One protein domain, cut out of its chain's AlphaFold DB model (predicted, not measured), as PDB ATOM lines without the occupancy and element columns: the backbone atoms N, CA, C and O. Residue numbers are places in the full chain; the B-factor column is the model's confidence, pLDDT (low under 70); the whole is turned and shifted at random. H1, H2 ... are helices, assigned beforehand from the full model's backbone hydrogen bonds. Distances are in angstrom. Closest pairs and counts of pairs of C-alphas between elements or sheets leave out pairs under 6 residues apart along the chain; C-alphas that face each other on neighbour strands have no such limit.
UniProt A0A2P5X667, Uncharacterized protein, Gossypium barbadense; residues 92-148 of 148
ATOM      1  N   LEU A  92     148.466 134.737  65.043       44.22
ATOM      2  CA  LEU A  92     148.944 134.029  66.232       44.22
ATOM      3  C   LEU A  92     150.353 134.467  66.650       44.22
ATOM      4  O   LEU A  92     150.700 134.338  67.826       44.22
ATOM      5  N   LEU A  93     151.151 135.014  65.724       47.16
ATOM      6  CA  LEU A  93     152.449 135.594  66.065       47.16
ATOM      7  C   LEU A  93     152.305 136.893  66.858       47.16
ATOM      8  O   LEU A  93     153.198 137.183  67.629       47.16
ATOM      9  N   ASP A  94     151.195 137.627  66.791       55.03
ATOM     10  CA  ASP A  94     151.045 138.840  67.612       55.03
ATOM     11  C   ASP A  94     150.990 138.529  69.118       55.03
ATOM     12  O   ASP A  94     151.641 139.194  69.919       55.03
ATOM     13  N   ASN A  95     150.294 137.461  69.519       55.88
ATOM     14  CA  ASN A  95     150.202 137.050  70.926       55.88
ATOM     15  C   ASN A  95     151.448 136.258  71.372       55.88
ATOM     16  O   ASN A  95     151.930 136.401  72.495       55.88
ATOM     17  N   LEU A  96     152.029 135.464  70.462       56.22
ATOM     18  CA  LEU A  96     153.238 134.693  70.736       56.22
ATOM     19  C   LEU A  96     154.497 135.568  70.750       56.22
ATOM     20  O   LEU A  96     155.316 135.384  71.631       56.22
ATOM     21  N   VAL A  97     154.655 136.535  69.843       58.66
ATOM     22  CA  VAL A  97     155.786 137.482  69.824       58.66
ATOM     23  C   VAL A  97     155.705 138.420  71.019       58.66
ATOM     24  O   VAL A  97     156.725 138.665  71.651       58.66
ATOM     25  N   GLN A  98     154.510 138.876  71.408       58.47
ATOM     26  CA  GLN A  98     154.349 139.635  72.646       58.47
ATOM     27  C   GLN A  98     154.789 138.815  73.871       58.47
ATOM     28  O   GLN A  98     155.579 139.307  74.675       58.47
ATOM     29  N   ALA A  99     154.348 137.557  73.996       62.88
ATOM     30  CA  ALA A  99     154.774 136.663  75.075       62.88
ATOM     31  C   ALA A  99     156.272 136.307  74.998       62.88
ATOM     32  O   ALA A  99     156.946 136.235  76.023       62.88
ATOM     33  N   PHE A 100     156.810 136.133  73.794       62.03
ATOM     34  CA  PHE A 100     158.199 135.754  73.536       62.03
ATOM     35  C   PHE A 100     159.169 136.930  73.658       62.03
ATOM     36  O   PHE A 100     160.347 136.710  73.889       62.03
ATOM     37  N   LEU A 101     158.701 138.173  73.545       66.00
ATOM     38  CA  LEU A 101     159.459 139.364  73.920       66.00
ATOM     39  C   LEU A 101     159.352 139.603  75.427       66.00
ATOM     40  O   LEU A 101     160.360 139.848  76.078       66.00
ATOM     41  N   MET A 102     158.163 139.471  76.020       68.69
ATOM     42  CA  MET A 102     157.996 139.674  77.462       68.69
ATOM     43  C   MET A 102     158.729 138.634  78.311       68.69
ATOM     44  O   MET A 102     159.299 139.006  79.330       68.69
ATOM     45  N   ALA A 103     158.751 137.358  77.919       67.19
ATOM     46  CA  ALA A 103     159.348 136.298  78.732       67.19
ATOM     47  C   ALA A 103     160.871 136.470  78.937       67.19
ATOM     48  O   ALA A 103     161.307 136.466  80.090       67.19
ATOM     49  N   PRO A 104     161.690 136.716  77.896       63.16
ATOM     50  CA  PRO A 104     163.103 137.051  78.066       63.16
ATOM     51  C   PRO A 104     163.315 138.350  78.842       63.16
ATOM     52  O   PRO A 104     164.222 138.417  79.666       63.16
ATOM     53  N   PHE A 105     162.471 139.368  78.631       73.06
ATOM     54  CA  PHE A 105     162.545 140.621  79.390       73.06
ATOM     55  C   PHE A 105     162.245 140.416  80.881       73.06
ATOM     56  O   PHE A 105     162.913 141.010  81.720       73.06
ATOM     57  N   PHE A 106     161.284 139.561  81.233       73.31
ATOM     58  CA  PHE A 106     160.932 139.276  82.623       73.31
ATOM     59  C   PHE A 106     162.054 138.527  83.347       73.31
ATOM     60  O   PHE A 106     162.442 138.922  84.444       73.31
ATOM     61  N   VAL A 107     162.645 137.520  82.694       75.94
ATOM     62  CA  VAL A 107     163.817 136.797  83.217       75.94
ATOM     63  C   VAL A 107     165.015 137.739  83.362       75.94
ATOM     64  O   VAL A 107     165.721 137.692  84.365       75.94
ATOM     65  N   LEU A 108     165.230 138.639  82.399       76.69
ATOM     66  CA  LEU A 108     166.293 139.640  82.474       76.69
ATOM     67  C   LEU A 108     166.092 140.591  83.663       76.69
ATOM     68  O   LEU A 108     167.044 140.863  84.389       76.69
ATOM     69  N   LEU A 109     164.863 141.065  83.891       74.50
ATOM     70  CA  LEU A 109     164.525 141.908  85.041       74.50
ATOM     71  C   LEU A 109     164.675 141.160  86.371       74.50
ATOM     72  O   LEU A 109     165.154 141.745  87.338       74.50
ATOM     73  N   GLU A 110     164.330 139.876  86.424       74.38
ATOM     74  CA  GLU A 110     164.513 139.036  87.611       74.38
ATOM     75  C   GLU A 110     165.997 138.825  87.935       74.38
ATOM     76  O   GLU A 110     166.411 138.961  89.087       74.38
ATOM     77  N   VAL A 111     166.827 138.604  86.917       75.81
ATOM     78  CA  VAL A 111     168.283 138.509  87.066       75.81
ATOM     79  C   VAL A 111     168.886 139.855  87.479       75.81
ATOM     80  O   VAL A 111     169.707 139.894  88.394       75.81
ATOM     81  N   LEU A 112     168.458 140.974  86.879       78.62
ATOM     82  CA  LEU A 112     168.894 142.312  87.296       78.62
ATOM     83  C   LEU A 112     168.470 142.629  88.733       78.62
ATOM     84  O   LEU A 112     169.241 143.222  89.481       78.62
ATOM     85  N   ARG A 113     167.275 142.220  89.159       69.50
ATOM     86  CA  ARG A 113     166.843 142.395  90.547       69.50
ATOM     87  C   ARG A 113     167.650 141.516  91.498       69.50
ATOM     88  O   ARG A 113     168.077 141.999  92.539       69.50
ATOM     89  N   SER A 114     167.879 140.255  91.142       72.62
ATOM     90  CA  SER A 114     168.613 139.297  91.974       72.62
ATOM     91  C   SER A 114     170.092 139.661  92.127       72.62
ATOM     92  O   SER A 114     170.643 139.505  93.213       72.62
ATOM     93  N   LEU A 115     170.721 140.180  91.068       72.00
ATOM     94  CA  LEU A 115     172.153 140.493  91.054       72.00
ATOM     95  C   LEU A 115     172.467 141.964  91.360       72.00
ATOM     96  O   LEU A 115     173.487 142.244  91.982       72.00
ATOM     97  N   PHE A 116     171.611 142.901  90.941       73.50
ATOM     98  CA  PHE A 116     171.842 144.348  91.064       73.50
ATOM     99  C   PHE A 116     170.804 145.069  91.939       73.50
ATOM    100  O   PHE A 116     170.907 146.279  92.127       73.50
ATOM    101  N   GLY A 117     169.788 144.375  92.466       70.56
ATOM    102  CA  GLY A 117     168.739 144.992  93.288       70.56
ATOM    103  C   GLY A 117     167.796 145.922  92.513       70.56
ATOM    104  O   GLY A 117     166.980 146.615  93.118       70.56
ATOM    105  N   TYR A 118     167.871 145.934  91.183       64.62
ATOM    106  CA  TYR A 118     167.178 146.903  90.335       64.62
ATOM    107  C   TYR A 118     165.649 146.730  90.360       64.62
ATOM    108  O   TYR A 118     165.138 145.671  90.000       64.62
ATOM    109  N   GLU A 119     164.913 147.769  90.770       68.38
ATOM    110  CA  GLU A 119     163.450 147.852  90.640       68.38
ATOM    111  C   GLU A 119     163.102 148.820  89.503       68.38
ATOM    112  O   GLU A 119     163.470 149.991  89.602       68.38
ATOM    113  N   PRO A 120     162.378 148.390  88.452       68.19
ATOM    114  CA  PRO A 120     161.978 149.286  87.365       68.19
ATOM    115  C   PRO A 120     161.170 150.498  87.849       68.19
ATOM    116  O   PRO A 120     161.323 151.596  87.325       68.19
ATOM    117  N   TYR A 121     160.305 150.291  88.847       67.19
ATOM    118  CA  TYR A 121     159.587 151.331  89.585       67.19
ATOM    119  C   TYR A 121     159.011 150.745  90.888       67.19
ATOM    120  O   TYR A 121     158.684 149.552  90.915       67.19
ATOM    121  N   PRO A 122     158.871 151.551  91.961       71.38
ATOM    122  CA  PRO A 122     158.440 151.066  93.270       71.38
ATOM    123  C   PRO A 122     157.063 150.396  93.195       71.38
ATOM    124  O   PRO A 122     156.079 151.009  92.782       71.38
ATOM    125  N   GLY A 123     156.994 149.124  93.592       74.06
ATOM    126  CA  GLY A 123     155.741 148.357  93.636       74.06
ATOM    127  C   GLY A 123     155.368 147.622  92.342       74.06
ATOM    128  O   GLY A 123     154.300 147.005  92.284       74.06
ATOM    129  N   PHE A 124     156.248 147.608  91.335       76.19
ATOM    130  CA  PHE A 124     156.038 146.895  90.067       76.19
ATOM    131  C   PHE A 124     155.630 145.427  90.261       76.19
ATOM    132  O   PHE A 124     154.616 144.973  89.730       76.19
ATOM    133  N   HIS A 125     156.376 144.686  91.082       69.25
ATOM    134  CA  HIS A 125     156.137 143.257  91.289       69.25
ATOM    135  C   HIS A 125     154.808 142.958  91.990       69.25
ATOM    136  O   HIS A 125     154.180 141.942  91.694       69.25
ATOM    137  N   MET A 126     154.346 143.833  92.890       78.00
ATOM    138  CA  MET A 126     153.031 143.665  93.516       78.00
ATOM    139  C   MET A 126     151.914 143.808  92.486       78.00
ATOM    140  O   MET A 126     151.002 142.984  92.460       78.00
ATOM    141  N   LEU A 127     152.006 144.812  91.612       79.62
ATOM    142  CA  LEU A 127     151.010 145.054  90.569       79.62
ATOM    143  C   LEU A 127     150.988 143.932  89.529       79.62
ATOM    144  O   LEU A 127     149.912 143.473  89.145       79.62
ATOM    145  N   VAL A 128     152.161 143.452  89.109       79.00
ATOM    146  CA  VAL A 128     152.269 142.324  88.174       79.00
ATOM    147  C   VAL A 128     151.672 141.059  88.791       79.00
ATOM    148  O   VAL A 128     150.814 140.428  88.177       79.00
ATOM    149  N   ASN A 129     152.033 140.727  90.034       78.75
ATOM    150  CA  ASN A 129     151.476 139.561  90.720       78.75
ATOM    151  C   ASN A 129     149.962 139.677  90.952       78.75
ATOM    152  O   ASN A 129     149.253 138.674  90.861       78.75
ATOM    153  N   ALA A 130     149.452 140.878  91.238       84.81
ATOM    154  CA  ALA A 130     148.018 141.117  91.381       84.81
ATOM    155  C   ALA A 130     147.266 140.855  90.066       84.81
ATOM    156  O   ALA A 130     146.239 140.176  90.081       84.81
ATOM    157  N   LYS A 131     147.805 141.317  88.928       82.25
ATOM    158  CA  LYS A 131     147.226 141.054  87.601       82.25
ATOM    159  C   LYS A 131     147.276 139.575  87.223       82.25
ATOM    160  O   LYS A 131     146.252 139.033  86.827       82.25
ATOM    161  N   ILE A 132     148.413 138.904  87.428       79.12
ATOM    162  CA  ILE A 132     148.551 137.462  87.151       79.12
ATOM    163  C   ILE A 132     147.517 136.662  87.951       79.12
ATOM    164  O   ILE A 132     146.817 135.817  87.400       79.12
ATOM    165  N   LYS A 133     147.372 136.949  89.252       82.25
ATOM    166  CA  LYS A 133     146.376 136.275  90.098       82.25
ATOM    167  C   LYS A 133     144.942 136.530  89.625       82.25
ATOM    168  O   LYS A 133     144.132 135.604  89.661       82.25
ATOM    169  N   ALA A 134     144.629 137.751  89.188       84.75
ATOM    170  CA  ALA A 134     143.314 138.087  88.648       84.75
ATOM    171  C   ALA A 134     143.010 137.308  87.356       84.75
ATOM    172  O   ALA A 134     141.950 136.694  87.253       84.75
ATOM    173  N   GLU A 135     143.960 137.243  86.421       81.00
ATOM    174  CA  GLU A 135     143.794 136.504  85.163       81.00
ATOM    175  C   GLU A 135     143.688 134.987  85.372       81.00
ATOM    176  O   GLU A 135     142.849 134.335  84.747       81.00
ATOM    177  N   ILE A 136     144.477 134.411  86.289       85.62
ATOM    178  CA  ILE A 136     144.371 132.986  86.650       85.62
ATOM    179  C   ILE A 136     142.973 132.678  87.192       85.62
ATOM    180  O   ILE A 136     142.377 131.668  86.813       85.62
ATOM    181  N   LYS A 137     142.435 133.552  88.052       87.31
ATOM    182  CA  LYS A 137     141.093 133.390  88.615       87.31
ATOM    183  C   LYS A 137     140.019 133.439  87.526       87.31
ATOM    184  O   LYS A 137     139.197 132.531  87.446       87.31
ATOM    185  N   GLU A 138     140.071 134.426  86.630       84.25
ATOM    186  CA  GLU A 138     139.143 134.503  85.494       84.25
ATOM    187  C   GLU A 138     139.226 133.276  84.575       84.25
ATOM    188  O   GLU A 138     138.208 132.803  84.057       84.25
ATOM    189  N   TRP A 139     140.432 132.746  84.356       81.56
ATOM    190  CA  TRP A 139     140.635 131.538  83.564       81.56
ATOM    191  C   TRP A 139     140.027 130.297  84.235       81.56
ATOM    192  O   TRP A 139     139.365 129.506  83.555       81.56
ATOM    193  N   GLN A 140     140.189 130.146  85.555       83.88
ATOM    194  CA  GLN A 140     139.579 129.057  86.327       83.88
ATOM    195  C   GLN A 140     138.043 129.118  86.289       83.88
ATOM    196  O   GLN A 140     137.402 128.102  86.003       83.88
ATOM    197  N   ASP A 141     137.458 130.304  86.464       83.50
ATOM    198  CA  ASP A 141     136.004 130.509  86.429       83.50
ATOM    199  C   ASP A 141     135.417 130.216  85.032       83.50
ATOM    200  O   ASP A 141     134.371 129.571  84.892       83.50
ATOM    201  N   LYS A 142     136.120 130.619  83.959       79.69
ATOM    202  CA  LYS A 142     135.749 130.280  82.570       79.69
ATOM    203  C   LYS A 142     135.855 128.781  82.279       79.69
ATOM    204  O   LYS A 142     135.080 128.270  81.468       79.69
ATOM    205  N   LYS A 143     136.797 128.072  82.909       76.75
ATOM    206  CA  LYS A 143     136.949 126.611  82.795       76.75
ATOM    207  C   LYS A 143     135.785 125.876  83.462       76.75
ATOM    208  O   LYS A 143     135.255 124.955  82.849       76.75
ATOM    209  N   GLN A 144     135.352 126.295  84.652       70.12
ATOM    210  CA  GLN A 144     134.233 125.659  85.363       70.12
ATOM    211  C   GLN A 144     132.893 125.819  84.626       70.12
ATOM    212  O   GLN A 144     132.153 124.850  84.496       70.12
ATOM    213  N   LYS A 145     132.625 126.990  84.030       63.47
ATOM    214  CA  LYS A 145     131.417 127.233  83.209       63.47
ATOM    215  C   LYS A 145     131.329 126.428  81.907       63.47
ATOM    216  O   LYS A 145     130.260 126.376  81.321       63.47
ATOM    217  N   LYS A 146     132.443 125.880  81.410       56.41
ATOM    218  CA  LYS A 146     132.462 125.029  80.204       56.41
ATOM    219  C   LYS A 146     132.341 123.535  80.518       56.41
ATOM    220  O   LYS A 146     132.199 122.749  79.588       56.41
ATOM    221  N   VAL A 147     132.501 123.153  81.784       58.09
ATOM    222  CA  VAL A 147     132.472 121.755  82.246       58.09
ATOM    223  C   VAL A 147     131.129 121.404  82.901       58.09
ATOM    224  O   VAL A 147     130.770 120.230  82.914       58.09
ATOM    225  N   SER A 148     130.394 122.399  83.411       47.78
ATOM    226  CA  SER A 148     128.997 122.271  83.855       47.78
ATOM    227  C   SER A 148     128.012 122.515  82.721       47.78
ATOM    228  O   SER A 148     126.873 122.026  82.883       47.78
TER     229      SER A 148
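What this domain is: This is residues 92 to 148 of the 148 residues of an uncharacterized protein of Gossypium barbadense (UniProt A0A2P5X667). Two long helices make an open V: H1 comes first, a short link turns the chain at the corner, and H2 folds back with a gap between the two. The printed part has 57 residues with two named helices, H1 then H2, and no named strand; the class is all helix. The whole is only just loose, close to extended, with a radius of gyration of the C-alphas of 15.2 A, and flat, spanning 49 by 27 by 15 A.

How they stand to each other: H1, residues 93 to 116, and H2, residues 124 to 144, are apart, with no C-alpha of the one within 8 A of the other. Residues 92 to 108 and 121 to 148 stand free. In H2 every O i to N i+4 pair is within hydrogen-bond range; in H1, 19 of 20 are.

Where its parts are: H1 runs 32.8 A from C-alpha 93 at (152.449, 135.594, 66.065) to C-alpha 116. H2 runs 30.8 A from C-alpha 124 to C-alpha 144 at (134.233, 125.659, 85.363).

The domain as a whole: The C-alphas of Phe 116 and Ser 148, the two farthest apart, are 48.7 A apart. The printed part has no cut, and the link of 7 residues is short. Mean pLDDT of the printed part is 71.1; 23 residues are under 70, among them 92 to 104 and 145 to 148.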